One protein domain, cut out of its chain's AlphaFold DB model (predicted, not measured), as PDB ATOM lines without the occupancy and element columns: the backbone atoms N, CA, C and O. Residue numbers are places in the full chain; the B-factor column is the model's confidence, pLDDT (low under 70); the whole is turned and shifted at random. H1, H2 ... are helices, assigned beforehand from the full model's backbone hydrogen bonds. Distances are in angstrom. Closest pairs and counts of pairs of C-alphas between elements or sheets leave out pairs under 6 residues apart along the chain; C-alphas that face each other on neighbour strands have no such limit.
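AT A GLANCE: This is residues 127 to 189 of the 419 residues of an uncharacterized protein of Methylobacterium sp. Leaf111 (UniProt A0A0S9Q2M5). Four helices follow one another in an open arch: the longest, H2, and H3 make its back, and H1 and H4, which stay apart, make its ends. Residues 127 to 143, with no named element, loop before H1. The printed part has 63 residues with four named helices, H1 to H4 in order, and no named strand: all helix. It is compact, radius of gyration of the C-alphas 11.6 A, yet elongated, spanning 37 by 23 by 18 A.

HOW THE PARTS SIT: H2, residues 155 to 168, and H1, residues 144 to 151, are close but not clearly touching; their closest C-alphas, Ala 148 and Met 158, are 7.0 A apart, at a steep tilt of 67 degrees, opposite ways. H2 and H3, residues 170 to 176, are also close but not clearly touching, about perpendicular at 79 degrees; their closest C-alphas, Ile 165 and Phe 173, are 5.8 A apart. H3 and H4, residues 181 to 187, touch at a steep tilt of 57 degrees, opposite ways; the closest C-alphas, Gln 175 and Met 187, are 5.0 A apart. In H1, H2, H3 and H4 every O i to N i+4 pair is within hydrogen-bond range.

IN THESE COORDINATES: H2 is 19.7 A long, from C-alpha 155 at (35.667, 3.906, -17.415) to C-alpha 168; H1 is 10.6 A, H3 10.1 A and H4 9.9 A, ending at C-alpha 187 (32.420, -2.466, -41.052).

THE WHOLE: The farthest C-alphas, Pro 129 and Asn 189, are 37.7 A apart. The printed part has no cut, and its three links between helices are tight. Residues 139 to 140 and 186 to 189 have pLDDT under 70.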
ATOM      1  N   ALA A 127      30.517   7.192 -15.301       95.00
ATOM      2  CA  ALA A 127      30.317   5.809 -14.925       95.00
ATOM      3  C   ALA A 127      29.781   5.719 -13.482       95.00
ATOM      4  O   ALA A 127      30.250   6.438 -12.593       95.00
ATOM      5  N   PRO A 128      28.792   4.848 -13.213       95.12
ATOM      6  CA  PRO A 128      28.396   4.515 -11.850       95.12
ATOM      7  C   PRO A 128      29.588   4.008 -11.015       95.12
ATOM      8  O   PRO A 128      30.481   3.373 -11.576       95.12
ATOM      9  N   PRO A 129      29.614   4.223  -9.684       92.44
ATOM     10  CA  PRO A 129      30.728   3.790  -8.829       92.44
ATOM     11  C   PRO A 129      31.019   2.283  -8.858       92.44
ATOM     12  O   PRO A 129      32.127   1.863  -8.542       92.44
ATOM     13  N   ASP A 130      30.020   1.475  -9.201       93.44
ATOM     14  CA  ASP A 130      30.065   0.018  -9.317       93.44
ATOM     15  C   ASP A 130      30.275  -0.470 -10.762       93.44
ATOM     16  O   ASP A 130      30.224  -1.673 -11.023       93.44
ATOM     17  N   PHE A 131      30.514   0.438 -11.716       95.19
ATOM     18  CA  PHE A 131      30.801   0.071 -13.096       95.19
ATOM     19  C   PHE A 131      32.115  -0.709 -13.186       95.19
ATOM     20  O   PHE A 131      33.195  -0.186 -12.915       95.19
ATOM     21  N   ALA A 132      31.999  -1.958 -13.624       94.56
ATOM     22  CA  ALA A 132      33.117  -2.820 -13.961       94.56
ATOM     23  C   ALA A 132      33.053  -3.195 -15.443       94.56
ATOM     24  O   ALA A 132      31.963  -3.379 -16.000       94.56
ATOM     25  N   LEU A 133      34.224  -3.308 -16.069       94.69
ATOM     26  CA  LEU A 133      34.371  -3.839 -17.421       94.69
ATOM     27  C   LEU A 133      34.103  -5.347 -17.419       94.69
ATOM     28  O   LEU A 133      34.509  -6.055 -16.496       94.69
ATOM     29  N   SER A 134      33.398  -5.822 -18.439       92.25
ATOM     30  CA  SER A 134      33.140  -7.243 -18.632       92.25
ATOM     31  C   SER A 134      34.388  -7.961 -19.145       92.25
ATOM     32  O   SER A 134      35.040  -7.486 -20.074       92.25
ATOM     33  N   ALA A 135      34.678  -9.127 -18.567       92.19
ATOM     34  CA  ALA A 135      35.671 -10.071 -19.082       92.19
ATOM     35  C   ALA A 135      35.072 -11.051 -20.109       92.19
ATOM     36  O   ALA A 135      35.807 -11.822 -20.722       92.19
ATOM     37  N   ASP A 136      33.746 -11.046 -20.277       88.31
ATOM     38  CA  ASP A 136      33.087 -11.906 -21.253       88.31
ATOM     39  C   ASP A 136      33.361 -11.374 -22.669       88.31
ATOM     40  O   ASP A 136      33.161 -10.177 -22.909       88.31
ATOM     41  N   PRO A 137      33.814 -12.234 -23.596       78.62
ATOM     42  CA  PRO A 137      34.064 -11.829 -24.969       78.62
ATOM     43  C   PRO A 137      32.754 -11.536 -25.705       78.62
ATOM     44  O   PRO A 137      31.743 -12.217 -25.510       78.62
ATOM     45  N   ASP A 138      32.797 -10.540 -26.581       75.38
ATOM     46  CA  ASP A 138      31.721 -10.212 -27.507       75.38
ATOM     47  C   ASP A 138      31.671 -11.171 -28.718       75.38
ATOM     48  O   ASP A 138      32.383 -12.176 -28.803       75.38
ATOM     49  N   GLU A 139      30.808 -10.861 -29.689       66.25
ATOM     50  CA  GLU A 139      30.653 -11.630 -30.932       66.25
ATOM     51  C   GLU A 139      31.931 -11.681 -31.794       66.25
ATOM     52  O   GLU A 139      32.047 -12.532 -32.680       66.25
ATOM     53  N   GLN A 140      32.891 -10.783 -31.556       63.78
ATOM     54  CA  GLN A 140      34.188 -10.737 -32.228       63.78
ATOM     55  C   GLN A 140      35.286 -11.457 -31.424       63.78
ATOM     56  O   GLN A 140      36.399 -11.621 -31.928       63.78
ATOM     57  N   GLY A 141      34.964 -11.957 -30.227       75.88
ATOM     58  CA  GLY A 141      35.902 -12.645 -29.347       75.88
ATOM     59  C   GLY A 141      36.733 -11.702 -28.475       75.88
ATOM     60  O   GLY A 141      37.763 -12.134 -27.964       75.88
ATOM     61  N   GLU A 142      36.315 -10.443 -28.322       82.44
ATOM     62  CA  GLU A 142      37.027  -9.398 -27.581       82.44
ATOM     63  C   GLU A 142      36.232  -8.997 -26.330       82.44
ATOM     64  O   GLU A 142      35.025  -8.772 -26.405       82.44
ATOM     65  N   SER A 143      36.871  -8.935 -25.158       89.81
ATOM     66  CA  SER A 143      36.203  -8.454 -23.940       89.81
ATOM     67  C   SER A 143      36.264  -6.926 -23.825       89.81
ATOM     68  O   SER A 143      37.087  -6.262 -24.456       89.81
ATOM     69  N   GLU A 144      35.429  -6.329 -22.970       93.62
ATOM     70  CA  GLU A 144      35.519  -4.883 -22.712       93.62
ATOM     71  C   GLU A 144      36.828  -4.494 -22.019       93.62
ATOM     72  O   GLU A 144      37.281  -3.362 -22.184       93.62
ATOM     73  N   ILE A 145      37.423  -5.410 -21.249       91.69
ATOM     74  CA  ILE A 145      38.749  -5.217 -20.653       91.69
ATOM     75  C   ILE A 145      39.793  -5.124 -21.768       91.69
ATOM     76  O   ILE A 145      40.508  -4.126 -21.835       91.69
ATOM     77  N   ASP A 146      39.815  -6.102 -22.677       89.38
ATOM     78  CA  ASP A 146      40.773  -6.138 -23.788       89.38
ATOM     79  C   ASP A 146      40.642  -4.892 -24.674       89.38
ATOM     80  O   ASP A 146      41.638  -4.238 -24.989       89.38
ATOM     81  N   TYR A 147      39.408  -4.507 -25.013       90.56
ATOM     82  CA  TYR A 147      39.125  -3.329 -25.834       90.56
ATOM     83  C   TYR A 147      39.577  -2.026 -25.155       90.56
ATOM     84  O   TYR A 147      40.168  -1.148 -25.792       90.56
ATOM     85  N   ALA A 148      39.311  -1.876 -23.852       93.69
ATOM     86  CA  ALA A 148      39.728  -0.696 -23.101       93.69
ATOM     87  C   ALA A 148      41.254  -0.597 -23.006       93.69
ATOM     88  O   ALA A 148      41.804   0.487 -23.191       93.69
ATOM     89  N   GLU A 149      41.940  -1.715 -22.768       92.69
ATOM     90  CA  GLU A 149      43.402  -1.766 -22.719       92.69
ATOM     91  C   GLU A 149      44.028  -1.459 -24.084       92.69
ATOM     92  O   GLU A 149      44.948  -0.641 -24.168       92.69
ATOM     93  N   ALA A 150      43.500  -2.046 -25.163       88.62
ATOM     94  CA  ALA A 150      44.007  -1.859 -26.522       88.62
ATOM     95  C   ALA A 150      43.934  -0.397 -26.997       88.62
ATOM     96  O   ALA A 150      44.799   0.061 -27.748       88.62
ATOM     97  N   HIS A 151      42.915   0.340 -26.552       92.00
ATOM     98  CA  HIS A 151      42.657   1.718 -26.971       92.00
ATOM     99  C   HIS A 151      42.939   2.769 -25.884       92.00
ATOM    100  O   HIS A 151      42.778   3.961 -26.140       92.00
ATOM    101  N   GLY A 152      43.389   2.350 -24.696       94.38
ATOM    102  CA  GLY A 152      43.696   3.240 -23.573       94.38
ATOM    103  C   GLY A 152      42.474   3.989 -23.036       94.38
ATOM    104  O   GLY A 152      42.568   5.183 -22.755       94.38
ATOM    105  N   LEU A 153      41.326   3.315 -22.942       95.62
ATOM    106  CA  LEU A 153      40.043   3.939 -22.619       95.62
ATOM    107  C   LEU A 153      39.754   3.963 -21.123       95.62
ATOM    108  O   LEU A 153      39.963   2.994 -20.395       95.62
ATOM    109  N   GLU A 154      39.184   5.076 -20.678       94.94
ATOM    110  CA  GLU A 154      38.735   5.245 -19.300       94.94
ATOM    111  C   GLU A 154      37.333   4.661 -19.071       94.94
ATOM    112  O   GLU A 154      36.539   4.474 -19.998       94.94
ATOM    113  N   HIS A 155      36.978   4.441 -17.801       95.88
ATOM    114  CA  HIS A 155      35.667   3.906 -17.415       95.88
ATOM    115  C   HIS A 155      34.495   4.731 -17.962       95.88
ATOM    116  O   HIS A 155      33.504   4.153 -18.398       95.88
ATOM    117  N   ASP A 156      34.608   6.060 -18.006       97.12
ATOM    118  CA  ASP A 156      33.545   6.927 -18.527       97.12
ATOM    119  C   ASP A 156      33.339   6.773 -20.046       97.12
ATOM    120  O   ASP A 156      32.217   6.892 -20.548       97.12
ATOM    121  N   GLN A 157      34.409   6.481 -20.793       97.19
ATOM    122  CA  GLN A 157      34.340   6.195 -22.231       97.19
ATOM    123  C   GLN A 157      33.747   4.806 -22.467       97.19
ATOM    124  O   GLN A 157      32.866   4.639 -23.308       97.19
ATOM    125  N   MET A 158      34.163   3.818 -21.674       97.12
ATOM    126  CA  MET A 158      33.624   2.460 -21.759       97.12
ATOM    127  C   MET A 158      32.159   2.387 -21.334       97.12
ATOM    128  O   MET A 158      31.362   1.684 -21.957       97.12
ATOM    129  N   PHE A 159      31.756   3.168 -20.333       97.38
ATOM    130  CA  PHE A 159      30.356   3.279 -19.948       97.38
ATOM    131  C   PHE A 159      29.529   3.936 -21.055       97.38
ATOM    132  O   PHE A 159      28.443   3.449 -21.377       97.38
ATOM    133  N   TRP A 160      30.043   4.998 -21.685       97.38
ATOM    134  CA  TRP A 160      29.406   5.586 -22.862       97.38
ATOM    135  C   TRP A 160      29.267   4.566 -24.003       97.38
ATOM    136  O   TRP A 160      28.155   4.393 -24.505       97.38
ATOM    137  N   ARG A 161      30.337   3.829 -24.339       95.62
ATOM    138  CA  ARG A 161      30.345   2.761 -25.356       95.62
ATOM    139  C   ARG A 161      29.265   1.724 -25.069       95.62
ATOM    140  O   ARG A 161      28.402   1.501 -25.914       95.62
ATOM    141  N   ARG A 162      29.228   1.159 -23.856       95.06
ATOM    142  CA  ARG A 162      28.224   0.155 -23.460       95.06
ATOM    143  C   ARG A 162      26.798   0.687 -23.599       95.06
ATOM    144  O   ARG A 162      25.907  -0.016 -24.070       95.06
ATOM    145  N   ARG A 163      26.563   1.946 -23.213       95.38
ATOM    146  CA  ARG A 163      25.255   2.595 -23.389       95.38
ATOM    147  C   ARG A 163      24.912   2.793 -24.861       95.38
ATOM    148  O   ARG A 163      23.768   2.561 -25.230       95.38
ATOM    149  N   LYS A 164      25.880   3.188 -25.685       93.88
ATOM    150  CA  LYS A 164      25.668   3.423 -27.111       93.88
ATOM    151  C   LYS A 164      25.402   2.126 -27.874       93.88
ATOM    152  O   LYS A 164      24.508   2.103 -28.714       93.88
ATOM    153  N   ILE A 165      26.097   1.047 -27.523       90.06
ATOM    154  CA  ILE A 165      25.840  -0.308 -28.025       90.06
ATOM    155  C   ILE A 165      24.449  -0.784 -27.614       90.06
ATOM    156  O   ILE A 165      23.732  -1.331 -28.442       90.06
ATOM    157  N   ALA A 166      24.017  -0.530 -26.377       86.38
ATOM    158  CA  ALA A 166      22.658  -0.875 -25.958       86.38
ATOM    159  C   ALA A 166      21.572  -0.136 -26.771       86.38
ATOM    160  O   ALA A 166      20.479  -0.670 -26.944       86.38
ATOM    161  N   ASP A 167      21.870   1.068 -27.272       86.12
ATOM    162  CA  ASP A 167      20.943   1.862 -28.085       86.12
ATOM    163  C   ASP A 167      20.969   1.470 -29.580       86.12
ATOM    164  O   ASP A 167      19.929   1.516 -30.238       86.12
ATOM    165  N   LEU A 168      22.141   1.125 -30.135       81.38
ATOM    166  CA  LEU A 168      22.347   0.894 -31.579       81.38
ATOM    167  C   LEU A 168      22.492  -0.582 -31.987       81.38
ATOM    168  O   LEU A 168      22.242  -0.919 -33.143       81.38
ATOM    169  N   GLY A 169      22.912  -1.448 -31.068       83.19
ATOM    170  CA  GLY A 169      23.484  -2.764 -31.358       83.19
ATOM    171  C   GLY A 169      24.984  -2.703 -31.692       83.19
ATOM    172  O   GLY A 169      25.487  -1.684 -32.166       83.19
ATOM    173  N   GLU A 170      25.700  -3.811 -31.460       79.50
ATOM    174  CA  GLU A 170      27.168  -3.911 -31.610       79.50
ATOM    175  C   GLU A 170      27.632  -3.610 -33.043       79.50
ATOM    176  O   GLU A 170      28.500  -2.769 -33.263       79.50
ATOM    177  N   SER A 171      27.001  -4.248 -34.033       75.00
ATOM    178  CA  SER A 171      27.369  -4.110 -35.449       75.00
ATOM    179  C   SER A 171      27.272  -2.660 -35.944       75.00
ATOM    180  O   SER A 171      28.219  -2.127 -36.524       75.00
ATOM    181  N   LEU A 172      26.158  -1.979 -35.647       74.44
ATOM    182  CA  LEU A 172      25.969  -0.582 -36.042       74.44
ATOM    183  C   LEU A 172      26.882   0.362 -35.249       74.44
ATOM    184  O   LEU A 172      27.374   1.342 -35.801       74.44
ATOM    185  N   PHE A 173      27.150   0.065 -33.972       86.25
ATOM    186  CA  PHE A 173      28.117   0.831 -33.190       86.25
ATOM    187  C   PHE A 173      29.507   0.797 -33.830       86.25
ATOM    188  O   PHE A 173      30.093   1.855 -34.032       86.25
ATOM    189  N   ARG A 174      30.012  -0.385 -34.201       81.38
ATOM    190  CA  ARG A 174      31.343  -0.533 -34.817       81.38
ATOM    191  C   ARG A 174      31.443   0.123 -36.198       81.38
ATOM    192  O   ARG A 174      32.522   0.550 -36.599       81.38
ATOM    193  N   GLN A 175      30.326   0.249 -36.915       74.12
ATOM    194  CA  GLN A 175      30.265   0.997 -38.172       74.12
ATOM    195  C   GLN A 175      30.348   2.517 -37.960       74.12
ATOM    196  O   GLN A 175      31.080   3.193 -38.678       74.12
ATOM    197  N   GLU A 176      29.585   3.051 -37.005       82.88
ATOM    198  CA  GLU A 176      29.473   4.498 -36.769       82.88
ATOM    199  C   GLU A 176      30.617   5.048 -35.899       82.88
ATOM    200  O   GLU A 176      31.008   6.206 -36.036       82.88
ATOM    201  N   TYR A 177      31.169   4.219 -35.010       91.06
ATOM    202  CA  TYR A 177      32.208   4.569 -34.038       91.06
ATOM    203  C   TYR A 177      33.387   3.578 -34.086       91.06
ATOM    204  O   TYR A 177      33.729   2.982 -33.060       91.06
ATOM    205  N   PRO A 178      34.035   3.384 -35.250       90.19
ATOM    206  CA  PRO A 178      35.195   2.505 -35.348       90.19
ATOM    207  C   PRO A 178      36.359   3.043 -34.505       90.19
ATOM    208  O   PRO A 178      36.603   4.253 -34.439       90.19
ATOM    209  N   ALA A 179      37.112   2.144 -33.880       89.81
ATOM    210  CA  ALA A 179      38.307   2.488 -33.111       89.81
ATOM    211  C   ALA A 179      39.576   2.527 -33.968       89.81
ATOM    212  O   ALA A 179      40.580   3.121 -33.571       89.81
ATOM    213  N   THR A 180      39.541   1.914 -35.154       87.12
ATOM    214  CA  THR A 180      40.667   1.887 -36.094       87.12
ATOM    215  C   THR A 180      40.204   2.052 -37.538       87.12
ATOM    216  O   THR A 180      39.078   1.703 -37.892       87.12
ATOM    217  N   ALA A 181      41.102   2.511 -38.414       85.62
ATOM    218  CA  ALA A 181      40.826   2.568 -39.849       85.62
ATOM    219  C   ALA A 181      40.516   1.181 -40.437       85.62
ATOM    220  O   ALA A 181      39.636   1.045 -41.286       85.62
ATOM    221  N   ALA A 182      41.211   0.139 -39.965       78.44
ATOM    222  CA  ALA A 182      40.974  -1.234 -40.397       78.44
ATOM    223  C   ALA A 182      39.541  -1.689 -40.083       78.44
ATOM    224  O   ALA A 182      38.872  -2.234 -40.959       78.44
ATOM    225  N   GLU A 183      39.057  -1.415 -38.870       77.19
ATOM    226  CA  GLU A 183      37.671  -1.673 -38.476       77.19
ATOM    227  C   GLU A 183      36.693  -0.845 -39.315       77.19
ATOM    228  O   GLU A 183      35.750  -1.403 -39.871       77.19
ATOM    229  N   ALA A 184      36.966   0.451 -39.505       81.50
ATOM    230  CA  ALA A 184      36.116   1.346 -40.284       81.50
ATOM    231  C   ALA A 184      35.865   0.813 -41.706       81.50
ATOM    232  O   ALA A 184      34.722   0.704 -42.143       81.50
ATOM    233  N   PHE A 185      36.917   0.417 -42.431       75.88
ATOM    234  CA  PHE A 185      36.769  -0.112 -43.791       75.88
ATOM    235  C   PHE A 185      36.132  -1.505 -43.844       75.88
ATOM    236  O   PHE A 185      35.458  -1.821 -44.826       75.88
ATOM    237  N   GLN A 186      36.319  -2.333 -42.814       65.50
ATOM    238  CA  GLN A 186      35.682  -3.649 -42.724       65.50
ATOM    239  C   GLN A 186      34.180  -3.539 -42.434       65.50
ATOM    240  O   GLN A 186      33.388  -4.234 -43.072       65.50
ATOM    241  N   MET A 187      33.798  -2.650 -41.516       58.50
ATOM    242  CA  MET A 187      32.420  -2.466 -41.052       58.50
ATOM    243  C   MET A 187      31.591  -1.590 -41.988       58.50
ATOM    244  O   MET A 187      30.388  -1.767 -42.087       58.50
ATOM    245  N   ALA A 188      32.205  -0.710 -42.777       53.19
ATOM    246  CA  ALA A 188      31.484   0.114 -43.747       53.19
ATOM    247  C   ALA A 188      30.866  -0.663 -44.934       53.19
ATOM    248  O   ALA A 188      30.312  -0.065 -45.851       53.19
ATOM    249  N   ASN A 189      30.959  -1.995 -44.932       51.62
ATOM    250  CA  ASN A 189      30.325  -2.886 -45.903       51.62
ATOM    251  C   ASN A 189      28.983  -3.472 -45.400       51.62
ATOM    252  O   ASN A 189      28.444  -4.392 -46.011       51.62
TER     253      ASN A 189